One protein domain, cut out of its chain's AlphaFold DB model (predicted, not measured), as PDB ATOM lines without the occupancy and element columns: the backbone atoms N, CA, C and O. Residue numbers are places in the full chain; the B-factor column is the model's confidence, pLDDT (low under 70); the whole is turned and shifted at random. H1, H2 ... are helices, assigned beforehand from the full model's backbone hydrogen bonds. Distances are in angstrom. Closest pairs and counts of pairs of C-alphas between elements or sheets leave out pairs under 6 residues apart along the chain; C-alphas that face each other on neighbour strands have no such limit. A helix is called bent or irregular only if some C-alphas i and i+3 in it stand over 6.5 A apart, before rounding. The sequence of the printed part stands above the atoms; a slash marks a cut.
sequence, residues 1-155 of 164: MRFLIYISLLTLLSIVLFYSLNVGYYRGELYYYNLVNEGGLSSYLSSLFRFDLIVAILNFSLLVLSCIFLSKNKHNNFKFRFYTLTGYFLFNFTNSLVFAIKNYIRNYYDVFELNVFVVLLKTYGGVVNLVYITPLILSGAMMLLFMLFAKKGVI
ATOM      1  N   MET A   1     156.404  63.440  99.165       63.78
ATOM      2  CA  MET A   1     156.241  62.569 100.355       63.78
ATOM      3  C   MET A   1     156.904  61.197 100.221       63.78
ATOM      4  O   MET A   1     157.799  60.926 101.005       63.78
ATOM      5  N   ARG A   2     156.559  60.347  99.234       76.12
ATOM      6  CA  ARG A   2     157.119  58.973  99.123       76.12
ATOM      7  C   ARG A   2     158.654  58.910  99.116       76.12
ATOM      8  O   ARG A   2     159.223  58.061  99.781       76.12
ATOM      9  N   PHE A   3     159.320  59.827  98.413       79.31
ATOM     10  CA  PHE A   3     160.786  59.922  98.371       79.31
ATOM     11  C   PHE A   3     161.433  60.095  99.756       79.31
ATOM     12  O   PHE A   3     162.352  59.355 100.089       79.31
ATOM     13  N   LEU A   4     160.918  61.032 100.560       82.81
ATOM     14  CA  LEU A   4     161.426  61.301 101.906       82.81
ATOM     15  C   LEU A   4     161.235  60.089 102.818       82.81
ATOM     16  O   LEU A   4     162.164  59.727 103.520       82.81
ATOM     17  N   ILE A   5     160.092  59.402 102.720       87.62
ATOM     18  CA  ILE A   5     159.827  58.173 103.487       87.62
ATOM     19  C   ILE A   5     160.897  57.107 103.204       87.62
ATOM     20  O   ILE A   5     161.438  56.526 104.139       87.62
ATOM     21  N   TYR A   6     161.245  56.871 101.933       87.94
ATOM     22  CA  TYR A   6     162.292  55.898 101.592       87.94
ATOM     23  C   TYR A   6     163.661  56.295 102.143       87.94
ATOM     24  O   TYR A   6     164.352  55.441 102.688       87.94
ATOM     25  N   ILE A   7     164.048  57.569 102.031       88.31
ATOM     26  CA  ILE A   7     165.321  58.046 102.593       88.31
ATOM     27  C   ILE A   7     165.328  57.900 104.114       88.31
ATOM     28  O   ILE A   7     166.301  57.399 104.664       88.31
ATOM     29  N   SER A   8     164.250  58.279 104.800       92.00
ATOM     30  CA  SER A   8     164.138  58.117 106.250       92.00
ATOM     31  C   SER A   8     164.278  56.652 106.668       92.00
ATOM     32  O   SER A   8     165.013  56.363 107.606       92.00
ATOM     33  N   LEU A   9     163.646  55.724 105.943       93.56
ATOM     34  CA  LEU A   9     163.762  54.286 106.204       93.56
ATOM     35  C   LEU A   9     165.178  53.746 105.930       93.56
ATOM     36  O   LEU A   9     165.696  52.976 106.732       93.56
ATOM     37  N   LEU A  10     165.825  54.162 104.836       93.38
ATOM     38  CA  LEU A  10     167.208  53.775 104.516       93.38
ATOM     39  C   LEU A  10     168.204  54.296 105.561       93.38
ATOM     40  O   LEU A  10     169.102  53.566 105.987       93.38
ATOM     41  N   THR A  11     168.015  55.540 106.008       94.12
ATOM     42  CA  THR A  11     168.788  56.133 107.103       94.12
ATOM     43  C   THR A  11     168.568  55.363 108.395       94.12
ATOM     44  O   THR A  11     169.543  55.001 109.042       94.12
ATOM     45  N   LEU A  12     167.316  55.055 108.750       95.44
ATOM     46  CA  LEU A  12     166.997  54.286 109.952       95.44
ATOM     47  C   LEU A  12     167.684  52.917 109.932       95.44
ATOM     48  O   LEU A  12     168.355  52.568 110.897       95.44
ATOM     49  N   LEU A  13     167.589  52.175 108.825       93.94
ATOM     50  CA  LEU A  13     168.265  50.881 108.675       93.94
ATOM     51  C   LEU A  13     169.785  51.004 108.834       93.94
ATOM     52  O   LEU A  13     170.395  50.180 109.510       93.94
ATOM     53  N   SER A  14     170.393  52.043 108.256       93.12
ATOM     54  CA  SER A  14     171.838  52.277 108.373       93.12
ATOM     55  C   SER A  14     172.254  52.678 109.793       93.12
ATOM     56  O   SER A  14     173.289  52.228 110.273       93.12
ATOM     57  N   ILE A  15     171.438  53.467 110.502       93.62
ATOM     58  CA  ILE A  15     171.666  53.809 111.915       93.62
ATOM     59  C   ILE A  15     171.557  52.561 112.793       93.62
ATOM     60  O   ILE A  15     172.403  52.352 113.658       93.62
ATOM     61  N   VAL A  16     170.553  51.710 112.564       91.94
ATOM     62  CA  VAL A  16     170.393  50.457 113.316       91.94
ATOM     63  C   VAL A  16     171.578  49.527 113.053       91.94
ATOM     64  O   VAL A  16     172.158  49.028 114.010       91.94
ATOM     65  N   LEU A  17     172.014  49.361 111.798       91.12
ATOM     66  CA  LEU A  17     173.238  48.617 111.463       91.12
ATOM     67  C   LEU A  17     174.469  49.188 112.173       91.12
ATOM     68  O   LEU A  17     175.277  48.437 112.722       91.12
ATOM     69  N   PHE A  18     174.604  50.515 112.187       91.12
ATOM     70  CA  PHE A  18     175.691  51.190 112.879       91.12
ATOM     71  C   PHE A  18     175.688  50.889 114.377       91.12
ATOM     72  O   PHE A  18     176.724  50.514 114.932       91.12
ATOM     73  N   TYR A  19     174.525  51.010 115.010       89.00
ATOM     74  CA  TYR A  19     174.339  50.730 116.424       89.00
ATOM     75  C   TYR A  19     174.597  49.257 116.753       89.00
ATOM     76  O   TYR A  19     175.325  48.965 117.698       89.00
ATOM     77  N   SER A  20     174.080  48.317 115.957       87.06
ATOM     78  CA  SER A  20     174.321  46.885 116.156       87.06
ATOM     79  C   SER A  20     175.815  46.562 116.137       87.06
ATOM     80  O   SER A  20     176.300  45.890 117.040       87.06
ATOM     81  N   LEU A  21     176.564  47.088 115.166       86.06
ATOM     82  CA  LEU A  21     177.997  46.805 115.039       86.06
ATOM     83  C   LEU A  21     178.854  47.493 116.110       86.06
ATOM     84  O   LEU A  21     179.864  46.931 116.521       86.06
ATOM     85  N   ASN A  22     178.480  48.688 116.574       82.75
ATOM     86  CA  ASN A  22     179.304  49.443 117.526       82.75
ATOM     87  C   ASN A  22     178.894  49.274 118.994       82.75
ATOM     88  O   ASN A  22     179.739  49.462 119.865       82.75
ATOM     89  N   VAL A  23     177.629  48.953 119.271       75.25
ATOM     90  CA  VAL A  23     177.057  48.909 120.631       75.25
ATOM     91  C   VAL A  23     176.398  47.568 120.925       75.25
ATOM     92  O   VAL A  23     176.622  47.002 121.985       75.25
ATOM     93  N   GLY A  24     175.629  47.024 119.977       58.88
ATOM     94  CA  GLY A  24     174.963  45.725 120.150       58.88
ATOM     95  C   GLY A  24     175.934  44.546 120.263       58.88
ATOM     96  O   GLY A  24     175.541  43.437 120.623       58.88
ATOM     97  N   TYR A  25     177.207  44.789 119.965       61.84
ATOM     98  CA  TYR A  25     178.254  43.802 120.011       61.84
ATOM     99  C   TYR A  25     179.005  43.821 121.346       61.84
ATOM    100  O   TYR A  25     180.077  44.411 121.495       61.84
ATOM    101  N   TYR A  26     178.417  43.139 122.325       54.47
ATOM    102  CA  TYR A  26     178.966  42.966 123.666       54.47
ATOM    103  C   TYR A  26     180.140  41.983 123.655       54.47
ATOM    104  O   TYR A  26     179.994  40.771 123.829       54.47
ATOM    105  N   ARG A  27     181.338  42.513 123.411       55.78
ATOM    106  CA  ARG A  27     182.592  41.767 123.525       55.78
ATOM    107  C   ARG A  27     183.258  41.991 124.867       55.78
ATOM    108  O   ARG A  27     183.629  43.119 125.170       55.78
ATOM    109  N   GLY A  28     183.517  40.891 125.568       50.38
ATOM    110  CA  GLY A  28     184.461  40.859 126.684       50.38
ATOM    111  C   GLY A  28     183.951  41.487 127.975       50.38
ATOM    112  O   GLY A  28     184.747  41.727 128.872       50.38
ATOM    113  N   GLU A  29     182.646  41.751 128.099       53.09
ATOM    114  CA  GLU A  29     182.107  42.092 129.412       53.09
ATOM    115  C   GLU A  29     182.262  40.889 130.346       53.09
ATOM    116  O   GLU A  29     181.931  39.756 129.981       53.09
ATOM    117  N   LEU A  30     182.739  41.165 131.563       53.16
ATOM    118  CA  LEU A  30     182.941  40.205 132.655       53.16
ATOM    119  C   LEU A  30     181.751  39.249 132.846       53.16
ATOM    120  O   LEU A  30     181.929  38.087 133.200       53.16
ATOM    121  N   TYR A  31     180.539  39.719 132.545       59.00
ATOM    122  CA  TYR A  31     179.316  38.925 132.574       59.00
ATOM    123  C   TYR A  31     179.359  37.692 131.654       59.00
ATOM    124  O   TYR A  31     179.085  36.579 132.097       59.00
ATOM    125  N   TYR A  32     179.742  37.857 130.384       58.44
ATOM    126  CA  TYR A  32     179.800  36.740 129.432       58.44
ATOM    127  C   TYR A  32     180.979  35.811 129.707       58.44
ATOM    128  O   TYR A  32     180.912  34.626 129.393       58.44
ATOM    129  N   TYR A  33     182.037  36.338 130.318       58.38
ATOM    130  CA  TYR A  33     183.151  35.541 130.800       58.38
ATOM    131  C   TYR A  33     182.717  34.572 131.914       58.38
ATOM    132  O   TYR A  33     182.939  33.369 131.785       58.38
ATOM    133  N   ASN A  34     182.013  35.065 132.939       59.28
ATOM    134  CA  ASN A  34     181.465  34.218 134.005       59.28
ATOM    135  C   ASN A  34     180.512  33.156 133.438       59.28
ATOM    136  O   ASN A  34     180.613  31.982 133.778       59.28
ATOM    137  N   LEU A  35     179.669  33.546 132.478       63.88
ATOM    138  CA  LEU A  35     178.710  32.652 131.827       63.88
ATOM    139  C   LEU A  35     179.393  31.538 131.012       63.88
ATOM    140  O   LEU A  35     178.910  30.410 130.972       63.88
ATOM    141  N   VAL A  36     180.535  31.824 130.377       62.22
ATOM    142  CA  VAL A  36     181.341  30.810 129.681       62.22
ATOM    143  C   VAL A  36     182.085  29.903 130.666       62.22
ATOM    144  O   VAL A  36     182.111  28.692 130.446       62.22
ATOM    145  N   ASN A  37     182.633  30.453 131.754       61.06
ATOM    146  CA  ASN A  37     183.289  29.672 132.811       61.06
ATOM    147  C   ASN A  37     182.329  28.720 133.540       61.06
ATOM    148  O   ASN A  37     182.742  27.641 133.953       61.06
ATOM    149  N   GLU A  38     181.049  29.074 133.644       70.56
ATOM    150  CA  GLU A  38     179.992  28.228 134.215       70.56
ATOM    151  C   GLU A  38     179.440  27.177 133.221       70.56
ATOM    152  O   GLU A  38     178.455  26.499 133.505       70.56
ATOM    153  N   GLY A  39     180.065  27.009 132.046       65.06
ATOM    154  CA  GLY A  39     179.678  26.008 131.040       65.06
ATOM    155  C   GLY A  39     178.706  26.508 129.962       65.06
ATOM    156  O   GLY A  39     178.278  25.735 129.105       65.06
ATOM    157  N   GLY A  40     178.389  27.803 129.925       73.69
ATOM    158  CA  GLY A  40     177.453  28.420 128.975       73.69
ATOM    159  C   GLY A  40     178.033  28.759 127.593       73.69
ATOM    160  O   GLY A  40     177.492  29.609 126.882       73.69
ATOM    161  N   LEU A  41     179.119  28.103 127.176       72.94
ATOM    162  CA  LEU A  41     179.823  28.371 125.914       72.94
ATOM    163  C   LEU A  41     178.914  28.245 124.672       72.94
ATOM    164  O   LEU A  41     179.020  29.035 123.732       72.94
ATOM    165  N   SER A  42     177.992  27.280 124.670       75.06
ATOM    166  CA  SER A  42     177.005  27.085 123.596       75.06
ATOM    167  C   SER A  42     175.987  28.230 123.516       75.06
ATOM    168  O   SER A  42     175.634  28.672 122.422       75.06
ATOM    169  N   SER A  43     175.558  28.761 124.665       74.88
ATOM    170  CA  SER A  43     174.665  29.923 124.756       74.88
ATOM    171  C   SER A  43     175.337  31.177 124.194       74.88
ATOM    172  O   SER A  43     174.743  31.904 123.393       74.88
ATOM    173  N   TYR A  44     176.616  31.378 124.524       74.00
ATOM    174  CA  TYR A  44     177.406  32.483 123.986       74.00
ATOM    175  C   TYR A  44     177.571  32.389 122.462       74.00
ATOM    176  O   TYR A  44     177.296  33.356 121.749       74.00
ATOM    177  N   LEU A  45     177.922  31.210 121.936       76.00
ATOM    178  CA  LEU A  45     178.016  30.982 120.490       76.00
ATOM    179  C   LEU A  45     176.666  31.196 119.780       76.00
ATOM    180  O   LEU A  45     176.606  31.824 118.724       76.00
ATOM    181  N   SER A  46     175.561  30.737 120.373       78.94
ATOM    182  CA  SER A  46     174.213  30.991 119.853       78.94
ATOM    183  C   SER A  46     173.888  32.490 119.802       78.94
ATOM    184  O   SER A  46     173.277  32.955 118.842       78.94
ATOM    185  N   SER A  47     174.297  33.267 120.809       77.44
ATOM    186  CA  SER A  47     174.128  34.727 120.810       77.44
ATOM    187  C   SER A  47     174.877  35.388 119.647       77.44
ATOM    188  O   SER A  47     174.314  36.222 118.935       77.44
ATOM    189  N   LEU A  48     176.108  34.939 119.380       77.81
ATOM    190  CA  LEU A  48     176.914  35.410 118.253       77.81
ATOM    191  C   LEU A  48     176.242  35.143 116.898       77.81
ATOM    192  O   LEU A  48     176.144  36.046 116.069       77.81
ATOM    193  N   PHE A  49     175.703  33.942 116.683       80.81
ATOM    194  CA  PHE A  49     174.981  33.640 115.443       80.81
ATOM    195  C   PHE A  49     173.687  34.442 115.289       80.81
ATOM    196  O   PHE A  49     173.347  34.864 114.184       80.81
ATOM    197  N   ARG A  50     172.954  34.679 116.386       83.44
ATOM    198  CA  ARG A  50     171.755  35.532 116.362       83.44
ATOM    199  C   ARG A  50     172.099  36.957 115.946       83.44
ATOM    200  O   ARG A  50     171.355  37.558 115.177       83.44
ATOM    201  N   PHE A  51     173.226  37.478 116.419       83.44
ATOM    202  CA  PHE A  51     173.722  38.785 116.013       83.44
ATOM    203  C   PHE A  51     174.011  38.846 114.506       83.44
ATOM    204  O   PHE A  51     173.490  39.727 113.819       83.44
ATOM    205  N   ASP A  52     174.763  37.881 113.975       85.19
ATOM    206  CA  ASP A  52     175.067  37.813 112.540       85.19
ATOM    207  C   ASP A  52     173.800  37.712 111.684       85.19
ATOM    208  O   ASP A  52     173.689  38.369 110.646       85.19
ATOM    209  N   LEU A  53     172.809  36.943 112.145       87.94
ATOM    210  CA  LEU A  53     171.509  36.833 111.489       87.94
ATOM    211  C   LEU A  53     170.781  38.186 111.443       87.94
ATOM    212  O   LEU A  53     170.245  38.555 110.397       87.94
ATOM    213  N   ILE A  54     170.783  38.949 112.540       89.38
ATOM    214  CA  ILE A  54     170.184  40.293 112.585       89.38
ATOM    215  C   ILE A  54     170.884  41.218 111.584       89.38
ATOM    216  O   ILE A  54     170.218  41.892 110.794       89.38
ATOM    217  N   VAL A  55     172.219  41.221 111.561       89.38
ATOM    218  CA  VAL A  55     173.006  42.025 110.613       89.38
ATOM    219  C   VAL A  55     172.698  41.630 109.165       89.38
ATOM    220  O   VAL A  55     172.566  42.511 108.308       89.38
ATOM    221  N   ALA A  56     172.531  40.337 108.882       90.88
ATOM    222  CA  ALA A  56     172.150  39.841 107.563       90.88
ATOM    223  C   ALA A  56     170.758  40.333 107.140       90.88
ATOM    224  O   ALA A  56     170.603  40.857 106.034       90.88
ATOM    225  N   ILE A  57     169.762  40.234 108.028       93.19
ATOM    226  CA  ILE A  57     168.389  40.696 107.774       93.19
ATOM    227  C   ILE A  57     168.367  42.198 107.485       93.19
ATOM    228  O   ILE A  57     167.715  42.638 106.536       93.19
ATOM    229  N   LEU A  58     169.099  42.994 108.265       93.19
ATOM    230  CA  LEU A  58     169.170  44.442 108.084       93.19
ATOM    231  C   LEU A  58     169.838  44.826 106.755       93.19
ATOM    232  O   LEU A  58     169.300  45.649 106.012       93.19
ATOM    233  N   ASN A  59     170.964  44.193 106.413       91.50
ATOM    234  CA  ASN A  59     171.655  44.409 105.139       91.50
ATOM    235  C   ASN A  59     170.783  44.011 103.933       91.50
ATOM    236  O   ASN A  59     170.704  44.748 102.948       91.50
ATOM    237  N   PHE A  60     170.078  42.882 104.019       93.69
ATOM    238  CA  PHE A  60     169.157  42.443 102.972       93.69
ATOM    239  C   PHE A  60     167.963  43.395 102.822       93.69
ATOM    240  O   PHE A  60     167.598  43.773 101.708       93.69
ATOM    241  N   SER A  61     167.392  43.849 103.939       94.81
ATOM    242  CA  SER A  61     166.303  44.833 103.947       94.81
ATOM    243  C   SER A  61     166.732  46.146 103.290       94.81
ATOM    244  O   SER A  61     165.985  46.714 102.490       94.81
ATOM    245  N   LEU A  62     167.962  46.593 103.564       94.44
ATOM    246  CA  LEU A  62     168.552  47.773 102.939       94.44
ATOM    247  C   LEU A  62     168.702  47.591 101.422       94.44
ATOM    248  O   LEU A  62     168.347  48.500 100.671       94.44
ATOM    249  N   LEU A  63     169.133  46.415 100.950       94.00
ATOM    250  CA  LEU A  63     169.202  46.091  99.519       94.00
ATOM    251  C   LEU A  63     167.827  46.124  98.843       94.00
ATOM    252  O   LEU A  63     167.659  46.802  97.828       94.00
ATOM    253  N   VAL A  64     166.835  45.433  99.409       92.06
ATOM    254  CA  VAL A  64     165.473  45.385  98.853       92.06
ATOM    255  C   VAL A  64     164.887  46.791  98.759       92.06
ATOM    256  O   VAL A  64     164.394  47.196  97.702       92.06
ATOM    257  N   LEU A  65     164.998  47.574  99.834       92.00
ATOM    258  CA  LEU A  65     164.496  48.943  99.869       92.00
ATOM    259  C   LEU A  65     165.231  49.849  98.870       92.00
ATOM    260  O   LEU A  65     164.589  50.649  98.186       92.00
ATOM    261  N   SER A  66     166.548  49.678  98.716       90.75
ATOM    262  CA  SER A  66     167.360  50.399  97.728       90.75
ATOM    263  C   SER A  66     166.901  50.116  96.299       90.75
ATOM    264  O   SER A  66     166.697  51.045  95.514       90.75
ATOM    265  N   CYS A  67     166.654  48.848  95.962       87.88
ATOM    266  CA  CYS A  67     166.145  48.458  94.648       87.88
ATOM    267  C   CYS A  67     164.764  49.075  94.365       87.88
ATOM    268  O   CYS A  67     164.525  49.608  93.276       87.88
ATOM    269  N   ILE A  68     163.865  49.067  95.356       87.19
ATOM    270  CA  ILE A  68     162.536  49.686  95.236       87.19
ATOM    271  C   ILE A  68     162.661  51.203  95.027       87.19
ATOM    272  O   ILE A  68     161.998  51.764  94.148       87.19
ATOM    273  N   PHE A  69     163.527  51.870  95.794       86.44
ATOM    274  CA  PHE A  69     163.759  53.313  95.712       86.44
ATOM    275  C   PHE A  69     164.341  53.748  94.358       86.44
ATOM    276  O   PHE A  69     163.940  54.779  93.796       86.44
ATOM    277  N   LEU A  70     165.242  52.938  93.796       83.75
ATOM    278  CA  LEU A  70     165.808  53.155  92.467       83.75
ATOM    279  C   LEU A  70     164.736  52.991  91.369       83.75
ATOM    280  O   LEU A  70     164.684  53.792  90.433       83.75
ATOM    281  N   SER A  71     163.833  52.014  91.508       78.12
ATOM    282  CA  SER A  71     162.819  51.677  90.497       78.12
ATOM    283  C   SER A  71     161.595  52.613  90.472       78.12
ATOM    284  O   SER A  71     161.156  53.021  89.395       78.12
ATOM    285  N   LYS A  72     161.024  52.984  91.628       70.25
ATOM    286  CA  LYS A  72     159.672  53.592  91.689       70.25
ATOM    287  C   LYS A  72     159.594  55.116  91.502       70.25
ATOM    288  O   LYS A  72     158.497  55.629  91.290       70.25
ATOM    289  N   ASN A  73     160.698  55.860  91.554       61.47
ATOM    290  CA  ASN A  73     160.667  57.332  91.519       61.47
ATOM    291  C   ASN A  73     161.100  57.900  90.157       61.47
ATOM    292  O   ASN A  73     162.237  58.324  89.999       61.47
ATOM    293  N   LYS A  74     160.197  57.958  89.167       58.03
ATOM    294  CA  LYS A  74     160.504  58.526  87.834       58.03
ATOM    295  C   LYS A  74     160.882  60.019  87.849       58.03
ATOM    296  O   LYS A  74     161.618  60.448  86.974       58.03
ATOM    297  N   HIS A  75     160.411  60.786  88.835       50.84
ATOM    298  CA  HIS A  75     160.533  62.250  88.843       50.84
ATOM    299  C   HIS A  75     161.856  62.804  89.401       50.84
ATOM    300  O   HIS A  75     162.188  63.944  89.103       50.84
ATOM    301  N   ASN A  76     162.627  62.025  90.176       58.12
ATOM    302  CA  ASN A  76     163.907  62.486  90.733       58.12
ATOM    303  C   ASN A  76     165.096  61.929  89.947       58.12
ATOM    304  O   ASN A  76     165.139  60.732  89.631       58.12
ATOM    305  N   ASN A  77     166.085  62.797  89.715       73.94
ATOM    306  CA  ASN A  77     167.311  62.530  88.967       73.94
ATOM    307  C   ASN A  77     167.918  61.172  89.378       73.94
ATOM    308  O   ASN A  77     168.297  60.969  90.535       73.94
ATOM    309  N   PHE A  78     167.936  60.207  88.450       78.56
ATOM    310  CA  PHE A  78     168.401  58.838  88.705       78.56
ATOM    311  C   PHE A  78     169.830  58.836  89.261       78.56
ATOM    312  O   PHE A  78     170.112  58.122  90.223       78.56
ATOM    313  N   LYS A  79     170.689  59.713  88.719       80.94
ATOM    314  CA  LYS A  79     172.068  59.920  89.178       80.94
ATOM    315  C   LYS A  79     172.125  60.241  90.671       80.94
ATOM    316  O   LYS A  79     172.853  59.582  91.400       80.94
ATOM    317  N   PHE A  80     171.309  61.192  91.135       83.31
ATOM    318  CA  PHE A  80     171.269  61.575  92.547       83.31
ATOM    319  C   PHE A  80     170.921  60.378  93.439       83.31
ATOM    320  O   PHE A  80     171.667  60.061  94.356       83.31
ATOM    321  N   ARG A  81     169.842  59.654  93.114       84.94
ATOM    322  CA  ARG A  81     169.406  58.477  93.885       84.94
ATOM    323  C   ARG A  81     170.463  57.383  93.924       84.94
ATOM    324  O   ARG A  81     170.695  56.810  94.981       84.94
ATOM    325  N   PHE A  82     171.092  57.106  92.785       87.19
ATOM    326  CA  PHE A  82     172.175  56.137  92.706       87.19
ATOM    327  C   PHE A  82     173.335  56.528  93.630       87.19
ATOM    328  O   PHE A  82     173.718  55.724  94.470       87.19
ATOM    329  N   TYR A  83     173.827  57.769  93.552       88.06
ATOM    330  CA  TYR A  83     174.922  58.230  94.411       88.06
ATOM    331  C   TYR A  83     174.563  58.208  95.899       88.06
ATOM    332  O   TYR A  83     175.379  57.773  96.707       88.06
ATOM    333  N   THR A  84     173.339  58.604  96.268       89.50
ATOM    334  CA  THR A  84     172.875  58.512  97.659       89.50
ATOM    335  C   THR A  84     172.897  57.065  98.160       89.50
ATOM    336  O   THR A  84     173.418  56.798  99.238       89.50
ATOM    337  N   LEU A  85     172.370  56.118  97.375       92.38
ATOM    338  CA  LEU A  85     172.363  54.698  97.738       92.38
ATOM    339  C   LEU A  85     173.779  54.128  97.846       92.38
ATOM    340  O   LEU A  85     174.092  53.472  98.836       92.38
ATOM    341  N   THR A  86     174.652  54.429  96.882       91.19
ATOM    342  CA  THR A  86     176.069  54.041  96.928       91.19
ATOM    343  C   THR A  86     176.741  54.558  98.202       91.19
ATOM    344  O   THR A  86     177.483  53.814  98.837       91.19
ATOM    345  N   GLY A  87     176.422  55.784  98.629       92.31
ATOM    346  CA  GLY A  87     176.881  56.341  99.902       92.31
ATOM    347  C   GLY A  87     176.480  55.494 101.116       92.31
ATOM    348  O   GLY A  87     177.334  55.191 101.945       92.31
ATOM    349  N   TYR A  88     175.222  55.041 101.201       93.94
ATOM    350  CA  TYR A  88     174.782  54.156 102.290       93.94
ATOM    351  C   TYR A  88     175.517  52.812 102.291       93.94
ATOM    352  O   TYR A  88     175.953  52.353 103.346       93.94
ATOM    353  N   PHE A  89     175.680  52.179 101.126       94.00
ATOM    354  CA  PHE A  89     176.407  50.910 101.039       94.00
ATOM    355  C   PHE A  89     177.877  51.062 101.434       94.00
ATOM    356  O   PHE A  89     178.378  50.251 102.209       94.00
ATOM    357  N   LEU A  90     178.545  52.126 100.977       94.31
ATOM    358  CA  LEU A  90     179.926  52.425 101.362       94.31
ATOM    359  C   LEU A  90     180.057  52.698 102.864       94.31
ATOM    360  O   LEU A  90     180.986  52.194 103.497       94.31
ATOM    361  N   PHE A  91     179.123  53.449 103.450       94.38
ATOM    362  CA  PHE A  91     179.098  53.709 104.889       94.38
ATOM    363  C   PHE A  91     178.964  52.407 105.693       94.38
ATOM    364  O   PHE A  91     179.775  52.142 106.579       94.38
ATOM    365  N   ASN A  92     177.997  51.556 105.340       93.75
ATOM    366  CA  ASN A  92     177.766  50.281 106.023       93.75
ATOM    367  C   ASN A  92     178.943  49.304 105.849       93.75
ATOM    368  O   ASN A  92     179.311  48.610 106.799       93.75
ATOM    369  N   PHE A  93     179.572  49.286 104.670       94.19
ATOM    370  CA  PHE A  93     180.790  48.513 104.419       94.19
ATOM    371  C   PHE A  93     181.955  48.998 105.287       94.19
ATOM    372  O   PHE A  93     182.581  48.205 105.986       94.19
ATOM    373  N   THR A  94     182.200  50.310 105.312       94.25
ATOM    374  CA  THR A  94     183.270  50.918 106.117       94.25
ATOM    375  C   THR A  94     183.061  50.639 107.601       94.25
ATOM    376  O   THR A  94     183.993  50.258 108.303       94.25
ATOM    377  N   ASN A  95     181.824  50.753 108.082       91.88
ATOM    378  CA  ASN A  95     181.504  50.449 109.467       91.88
ATOM    379  C   ASN A  95     181.730  48.962 109.805       91.88
ATOM    380  O   ASN A  95     182.277  48.639 110.858       91.88
ATOM    381  N   SER A  96     181.387  48.057 108.886       91.38
ATOM    382  CA  SER A  96     181.659  46.621 109.037       91.38
ATOM    383  C   SER A  96     183.159  46.298 108.991       91.38
ATOM    384  O   SER A  96     183.619  45.384 109.671       91.38
ATOM    385  N   LEU A  97     183.944  47.072 108.236       91.44
ATOM    386  CA  LEU A  97     185.401  46.960 108.202       91.44
ATOM    387  C   LEU A  97     186.020  47.417 109.526       91.44
ATOM    388  O   LEU A  97     186.839  46.704 110.099       91.44
ATOM    389  N   VAL A  98     185.591  48.569 110.050       89.69
ATOM    390  CA  VAL A  98     186.021  49.070 111.365       89.69
ATOM    391  C   VAL A  98     185.684  48.058 112.458       89.69
ATOM    392  O   VAL A  98     186.523  47.782 113.316       89.69
ATOM    393  N   PHE A  99     184.490  47.468 112.404       86.25
ATOM    394  CA  PHE A  99     184.096  46.371 113.279       86.25
ATOM    395  C   PHE A  99     185.079  45.200 113.198       86.25
ATOM    396  O   PHE A  99     185.633  44.808 114.222       86.25
ATOM    397  N   ALA A 100     185.350  44.682 111.996       85.12
ATOM    398  CA  ALA A 100     186.264  43.559 111.797       85.12
ATOM    399  C   ALA A 100     187.686  43.861 112.310       85.12
ATOM    400  O   ALA A 100     188.277  43.025 112.989       85.12
ATOM    401  N   ILE A 101     188.209  45.068 112.068       83.88
ATOM    402  CA  ILE A 101     189.544  45.490 112.526       83.88
ATOM    403  C   ILE A 101     189.602  45.590 114.051       83.88
ATOM    404  O   ILE A 101     190.484  44.990 114.663       83.88
ATOM    405  N   LYS A 102     188.653  46.297 114.687       80.19
ATOM    406  CA  LYS A 102     188.575  46.389 116.161       80.19
ATOM    407  C   LYS A 102     188.554  45.000 116.788       80.19
ATOM    408  O   LYS A 102     189.195  44.738 117.802       80.19
ATOM    409  N   ASN A 103     187.825  44.107 116.143       75.31
ATOM    410  CA  ASN A 103     187.648  42.745 116.581       75.31
ATOM    411  C   ASN A 103     188.873  41.860 116.390       75.31
ATOM    412  O   ASN A 103     189.133  41.000 117.232       75.31
ATOM    413  N   TYR A 104     189.612  42.067 115.311       75.88
ATOM    414  CA  TYR A 104     190.891  41.421 115.080       75.88
ATOM    415  C   TYR A 104     191.930  41.877 116.112       75.88
ATOM    416  O   TYR A 104     192.556  41.037 116.754       75.88
ATOM    417  N   ILE A 105     192.050  43.193 116.338       73.75
ATOM    418  CA  ILE A 105     193.003  43.776 117.297       73.75
ATOM    419  C   ILE A 105     192.720  43.276 118.715       73.75
ATOM    420  O   ILE A 105     193.628  42.762 119.358       73.75
ATOM    421  N   ARG A 106     191.468  43.355 119.184       69.12
ATOM    422  CA  ARG A 106     191.088  42.873 120.525       69.12
ATOM    423  C   ARG A 106     191.411  41.398 120.740       69.12
ATOM    424  O   ARG A 106     191.797  41.016 121.830       69.12
ATOM    425  N   ASN A 107     191.257  40.575 119.709       64.81
ATOM    426  CA  ASN A 107     191.578  39.157 119.807       64.81
ATOM    427  C   ASN A 107     193.095  38.892 119.899       64.81
ATOM    428  O   ASN A 107     193.521  37.941 120.545       64.81
ATOM    429  N   TYR A 108     193.909  39.724 119.245       61.69
ATOM    430  CA  TYR A 108     195.360  39.538 119.187       61.69
ATOM    431  C   TYR A 108     196.138  40.238 120.309       61.69
ATOM    432  O   TYR A 108     197.191  39.736 120.693       61.69
ATOM    433  N   TYR A 109     195.665  41.386 120.806       57.53
ATOM    434  CA  TYR A 109     196.457  42.275 121.665       57.53
ATOM    435  C   TYR A 109     195.888  42.498 123.069       57.53
ATOM    436  O   TYR A 109     196.672  42.737 123.986       57.53
ATOM    437  N   ASP A 110     194.568  42.417 123.269       51.97
ATOM    438  CA  ASP A 110     193.996  42.645 124.598       51.97
ATOM    439  C   ASP A 110     194.063  41.360 125.430       51.97
ATOM    440  O   ASP A 110     193.317  40.400 125.224       51.97
ATOM    441  N   VAL A 111     194.970  41.365 126.409       48.44
ATOM    442  CA  VAL A 111     195.060  40.380 127.494       48.44
ATOM    443  C   VAL A 111     193.888  40.614 128.453       48.44
ATOM    444  O   VAL A 111     194.062  41.111 129.561       48.44
ATOM    445  N   PHE A 112     192.666  40.297 128.026       49.09
ATOM    446  CA  PHE A 112     191.588  40.046 128.978       49.09
ATOM    447  C   PHE A 112     191.773  38.624 129.508       49.09
ATOM    448  O   PHE A 112     191.778  37.652 128.747       49.09
ATOM    449  N   GLU A 113     192.015  38.533 130.813       41.09
ATOM    450  CA  GLU A 113     192.160  37.298 131.578       41.09
ATOM    451  C   GLU A 113     191.061  36.302 131.171       41.09
ATOM    452  O   GLU A 113     189.874  36.579 131.294       41.09
ATOM    453  N   LEU A 114     191.486  35.160 130.621       47.09
ATOM    454  CA  LEU A 114     190.677  34.157 129.921       47.09
ATOM    455  C   LEU A 114     190.026  34.621 128.615       47.09
ATOM    456  O   LEU A 114     188.881  35.053 128.495       47.09
ATOM    457  N   ASN A 115     190.790  34.334 127.576       56.84
ATOM    458  CA  ASN A 115     190.470  34.475 126.180       56.84
ATOM    459  C   ASN A 115     189.311  33.516 125.795       56.84
ATOM    460  O   ASN A 115     189.538  32.461 125.199       56.84
ATOM    461  N   VAL A 116     188.059  33.860 126.150       58.69
ATOM    462  CA  VAL A 116     186.809  33.160 125.752       58.69
ATOM    463  C   VAL A 116     186.833  32.838 124.258       58.69
ATOM    464  O   VAL A 116     186.359  31.797 123.819       58.69
ATOM    465  N   PHE A 117     187.471  33.706 123.483       61.28
ATOM    466  CA  PHE A 117     187.746  33.522 122.074       61.28
ATOM    467  C   PHE A 117     188.667  32.340 121.769       61.28
ATOM    468  O   PHE A 117     188.335  31.519 120.926       61.28
ATOM    469  N   VAL A 118     189.817  32.217 122.433       63.06
ATOM    470  CA  VAL A 118     190.704  31.054 122.270       63.06
ATOM    471  C   VAL A 118     190.000  29.785 122.724       63.06
ATOM    472  O   VAL A 118     190.172  28.751 122.090       63.06
ATOM    473  N   VAL A 119     189.176  29.851 123.774       66.44
ATOM    474  CA  VAL A 119     188.342  28.719 124.198       66.44
ATOM    475  C   VAL A 119     187.358  28.342 123.090       66.44
ATOM    476  O   VAL A 119     187.306  27.180 122.692       66.44
ATOM    477  N   LEU A 120     186.642  29.308 122.515       66.12
ATOM    478  CA  LEU A 120     185.750  29.091 121.376       66.12
ATOM    479  C   LEU A 120     186.492  28.566 120.146       66.12
ATOM    480  O   LEU A 120     185.997  27.655 119.499       66.12
ATOM    481  N   LEU A 121     187.670  29.088 119.821       67.31
ATOM    482  CA  LEU A 121     188.444  28.686 118.648       67.31
ATOM    483  C   LEU A 121     189.053  27.291 118.834       67.31
ATOM    484  O   LEU A 121     189.064  26.500 117.897       67.31
ATOM    485  N   LYS A 122     189.472  26.934 120.053       68.69
ATOM    486  CA  LYS A 122     189.867  25.560 120.401       68.69
ATOM    487  C   LYS A 122     188.684  24.588 120.365       68.69
ATOM    488  O   LYS A 122     188.875  23.440 119.988       68.69
ATOM    489  N   THR A 123     187.487  25.038 120.743       70.50
ATOM    490  CA  THR A 123     186.300  24.172 120.877       70.50
ATOM    491  C   THR A 123     185.516  24.024 119.568       70.50
ATOM    492  O   THR A 123     185.032  22.942 119.258       70.50
ATOM    493  N   TYR A 124     185.401  25.095 118.781       68.00
ATOM    494  CA  TYR A 124     184.570  25.187 117.573       68.00
ATOM    495  C   TYR A 124     185.362  25.560 116.305       68.00
ATOM    496  O   TYR A 124     184.783  25.668 115.221       68.00
ATOM    497  N   GLY A 125     186.682  25.750 116.397       68.25
ATOM    498  CA  GLY A 125     187.553  25.967 115.241       68.25
ATOM    499  C   GLY A 125     187.293  27.279 114.491       68.25
ATOM    500  O   GLY A 125     186.926  28.307 115.062       68.25
ATOM    501  N   GLY A 126     187.488  27.247 113.167       62.97
ATOM    502  CA  GLY A 126     187.389  28.420 112.287       62.97
ATOM    503  C   GLY A 126     185.992  29.043 112.163       62.97
ATOM    504  O   GLY A 126     185.876  30.168 111.680       62.97
ATOM    505  N   VAL A 127     184.939  28.365 112.636       62.88
ATOM    506  CA  VAL A 127     183.556  28.880 112.642       62.88
ATOM    507  C   VAL A 127     183.450  30.177 113.447       62.88
ATOM    508  O   VAL A 127     182.709  31.086 113.088       62.88
ATOM    509  N   VAL A 128     184.259  30.301 114.496       62.16
ATOM    510  CA  VAL A 128     184.278  31.472 115.376       62.16
ATOM    511  C   VAL A 128     184.935  32.663 114.677       62.16
ATOM    512  O   VAL A 128     184.448  33.778 114.801       62.16
ATOM    513  N   ASN A 129     185.959  32.433 113.845       64.25
ATOM    514  CA  ASN A 129     186.565  33.489 113.023       64.25
ATOM    515  C   ASN A 129     185.594  34.053 111.981       64.25
ATOM    516  O   ASN A 129     185.673  35.242 111.662       64.25
ATOM    517  N   LEU A 130     184.677  33.224 111.468       67.50
ATOM    518  CA  LEU A 130     183.676  33.671 110.503       67.50
ATOM    519  C   LEU A 130     182.756  34.722 111.113       67.50
ATOM    520  O   LEU A 130     182.575  35.758 110.491       67.50
ATOM    521  N   VAL A 131     182.293  34.539 112.352       70.06
ATOM    522  CA  VAL A 131     181.368  35.470 113.032       70.06
ATOM    523  C   VAL A 131     181.832  36.934 112.973       70.06
ATOM    524  O   VAL A 131     181.042  37.866 112.881       70.06
ATOM    525  N   TYR A 132     183.139  37.182 112.980       71.62
ATOM    526  CA  TYR A 132     183.676  38.547 113.068       71.62
ATOM    527  C   TYR A 132     183.888  39.218 111.728       71.62
ATOM    528  O   TYR A 132     183.923  40.445 111.644       71.62
ATOM    529  N   ILE A 133     184.029  38.406 110.690       80.25
ATOM    530  CA  ILE A 133     184.151  38.876 109.322       80.25
ATOM    531  C   ILE A 133     182.810  38.779 108.586       80.25
ATOM    532  O   ILE A 133     182.639  39.449 107.574       80.25
ATOM    533  N   THR A 134     181.831  38.036 109.116       86.00
ATOM    534  CA  THR A 134     180.489  37.869 108.543       86.00
ATOM    535  C   THR A 134     179.825  39.216 108.240       86.00
ATOM    536  O   THR A 134     179.426  39.404 107.089       86.00
ATOM    537  N   PRO A 135     179.774  40.211 109.154       88.06
ATOM    538  CA  PRO A 135     179.230  41.530 108.819       88.06
ATOM    539  C   PRO A 135     179.935  42.225 107.645       88.06
ATOM    540  O   PRO A 135     179.291  42.864 106.807       88.06
ATOM    541  N   LEU A 136     181.259  42.078 107.543       91.44
ATOM    542  CA  LEU A 136     182.053  42.646 106.454       91.44
ATOM    543  C   LEU A 136     181.778  41.932 105.125       91.44
ATOM    544  O   LEU A 136     181.542  42.589 104.113       91.44
ATOM    545  N   ILE A 137     181.750  40.598 105.130       91.00
ATOM    546  CA  ILE A 137     181.423  39.793 103.946       91.00
ATOM    547  C   ILE A 137     180.010  40.124 103.463       91.00
ATOM    548  O   ILE A 137     179.810  40.364 102.275       91.00
ATOM    549  N   LEU A 138     179.037  40.185 104.376       91.38
ATOM    550  CA  LEU A 138     177.647  40.496 104.053       91.38
ATOM    551  C   LEU A 138     177.504  41.899 103.466       91.38
ATOM    552  O   LEU A 138     176.909  42.048 102.402       91.38
ATOM    553  N   SER A 139     178.069  42.923 104.110       91.81
ATOM    554  CA  SER A 139     177.999  44.296 103.589       91.81
ATOM    555  C   SER A 139     178.679  44.426 102.220       91.81
ATOM    556  O   SER A 139     178.115  45.045 101.315       91.81
ATOM    557  N   GLY A 140     179.831  43.774 102.022       92.19
ATOM    558  CA  GLY A 140     180.524  43.725 100.733       92.19
ATOM    559  C   GLY A 140     179.705  43.023  99.646       92.19
ATOM    560  O   GLY A 140     179.534  43.560  98.551       92.19
ATOM    561  N   ALA A 141     179.128  41.859  99.956       92.94
ATOM    562  CA  ALA A 141     178.272  41.115  99.037       92.94
ATOM    563  C   ALA A 141     177.021  41.915  98.647       92.94
ATOM    564  O   ALA A 141     176.681  41.987  97.465       92.94
ATOM    565  N   MET A 142     176.363  42.574  99.606       92.25
ATOM    566  CA  MET A 142     175.188  43.401  99.320       92.25
ATOM    567  C   MET A 142     175.534  44.635  98.489       92.25
ATOM    568  O   MET A 142     174.770  44.986  97.590       92.25
ATOM    569  N   MET A 143     176.694  45.257  98.721       92.44
ATOM    570  CA  MET A 143     177.189  46.348  97.881       92.44
ATOM    571  C   MET A 143     177.423  45.883  96.437       92.44
ATOM    572  O   MET A 143     176.981  46.546  95.498       92.44
ATOM    573  N   LEU A 144     178.059  44.723  96.237       91.56
ATOM    574  CA  LEU A 144     178.271  44.152  94.902       91.56
ATOM    575  C   LEU A 144     176.948  43.826  94.202       91.56
ATOM    576  O   LEU A 144     176.756  44.197  93.043       91.56
ATOM    577  N   LEU A 145     176.012  43.185  94.905       90.62
ATOM    578  CA  LEU A 145     174.682  42.891  94.375       90.62
ATOM    579  C   LEU A 145     173.945  44.172  93.980       90.62
ATOM    580  O   LEU A 145     173.402  44.246  92.877       90.62
ATOM    581  N   PHE A 146     173.978  45.202  94.827       90.50
ATOM    582  CA  PHE A 146     173.405  46.505  94.504       90.50
ATOM    583  C   PHE A 146     174.009  47.085  93.221       90.50
ATOM    584  O   PHE A 146     173.262  47.484  92.328       90.50
ATOM    585  N   MET A 147     175.337  47.075  93.081       87.12
ATOM    586  CA  MET A 147     176.021  47.582  91.886       87.12
ATOM    587  C   MET A 147     175.633  46.805  90.619       87.12
ATOM    588  O   MET A 147     175.414  47.410  89.568       87.12
ATOM    589  N   LEU A 148     175.468  45.480  90.707       86.75
ATOM    590  CA  LEU A 148     175.002  44.646  89.592       86.75
ATOM    591  C   LEU A 148     173.561  44.983  89.178       86.75
ATOM    592  O   LEU A 148     173.268  45.106  87.983       86.75
ATOM    593  N   PHE A 149     172.659  45.167  90.146       81.44
ATOM    594  CA  PHE A 149     171.282  45.589  89.878       81.44
ATOM    595  C   PHE A 149     171.223  47.008  89.307       81.44
ATOM    596  O   PHE A 149     170.509  47.258  88.331       81.44
ATOM    597  N   ALA A 150     172.005  47.926  89.867       77.06
ATOM    598  CA  ALA A 150     172.078  49.299  89.405       77.06
ATOM    599  C   ALA A 150     172.645  49.390  87.985       77.06
ATOM    600  O   ALA A 150     172.085  50.129  87.184       77.06
ATOM    601  N   LYS A 151     173.657  48.586  87.619       75.81
ATOM    602  CA  LYS A 151     174.193  48.515  86.245       75.81
ATOM    603  C   LYS A 151     173.097  48.203  85.223       75.81
ATOM    604  O   LYS A 151     172.995  48.891  84.211       75.81
ATOM    605  N   LYS A 152     172.225  47.226  85.504       70.06
ATOM    606  CA  LYS A 152     171.064  46.919  84.644       70.06
ATOM    607  C   LYS A 152     170.082  48.093  84.551       70.06
ATOM    608  O   LYS A 152     169.512  48.334  83.490       70.06
ATOM    609  N   GLY A 153     169.874  48.818  85.650       66.94
ATOM    610  CA  GLY A 153     169.028  50.015  85.683       66.94
ATOM    611  C   GLY A 153     169.616  51.204  84.915       66.94
ATOM    612  O   GLY A 153     168.878  51.892  84.216       66.94
ATOM    613  N   VAL A 154     170.933  51.411  85.009       65.44
ATOM    614  CA  VAL A 154     171.690  52.450  84.294       65.44
ATOM    615  C   VAL A 154     171.607  52.225  82.788       65.44
ATOM    616  O   VAL A 154     171.258  53.156  82.075       65.44
ATOM    617  N   ILE A 155     171.854  50.998  82.311       63.03
ATOM    618  CA  ILE A 155     171.780  50.660  80.878       63.03
ATOM    619  C   ILE A 155     170.395  51.008  80.316       63.03
ATOM    620  O   ILE A 155     170.294  51.764  79.358       63.03
TER     621      ILE A 155
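What this domain is: This is residues 1 to 155 of the 164 residues of an uncharacterized protein of Enterobacter sp. CRENT-193 (UniProt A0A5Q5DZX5). The long helices H3 and H4, with H1 and H6, make a rod-like, up-and-down bundle of four helices, each running against the one before it. The short helices H2 and H5 lie at one end. The printed part has 155 residues with six named helices, H1 to H6 in chain order, and no named strand; the class is all helix. It is loose, with a radius of gyration of the C-alphas of 18.5 A and spans of 59 by 27 by 23 A.

Where its parts are: Find C-alpha 41 at (179.823, 28.371, 125.914); from there H3, residues 41 to 72, runs 47.0 A. H4, residues 78 to 109, runs 46.3 A to C-alpha 109 at (196.457, 42.275, 121.665). H1 is residues 2 to 22, 30.4 A. H6, residues 127 to 155, runs 40.3 A to C-alpha 155 at (171.780, 50.660, 80.878). H2 is residues 30 to 37 and H5 residues 116 to 124.

How they stand to each other: Start at H3, the hub, touching four helices. With residues 55 to 69 alone it touches H1, closest at C-alphas 62 and 10, 6.3 A. It touches H6 at a shallow tilt of 7 degrees, the same way, closest at C-alphas 55 and 135, 6.5 A. H3 and H4 form a hairpin, touching with residues 66 to 70 and 78 to 85 alone, closest at C-alphas 70 and 81, 6.6 A. H4 touches H6, closest at C-alphas 96 and 136, 4.8 A, and touches H1, closest at C-alphas 99 and 21, 6.4 A. H1 and H6 are only just apart, 8.2 A at the closest. H2 touches H3, closest at C-alphas 36 and 44, 7.1 A; H5 touches H6, closest at C-alphas 121 and 128, 6.0 A. H6 has a kink of 51 degrees near residue 134 and is only just irregular: C-alphas 132 and 135 are 6.8 A apart. Every O i to N i+4 pair is within hydrogen-bond range in H1 to H5, and 20 of 25 in H6.

The domain as a whole: The two C-alphas farthest apart, of Glu 38 and His 75, are 60.0 A apart. The printed part has no cut, and no link is long. Look for low pLDDT, under 70, at 47 residues, among them 24 to 37 and 106 to 122.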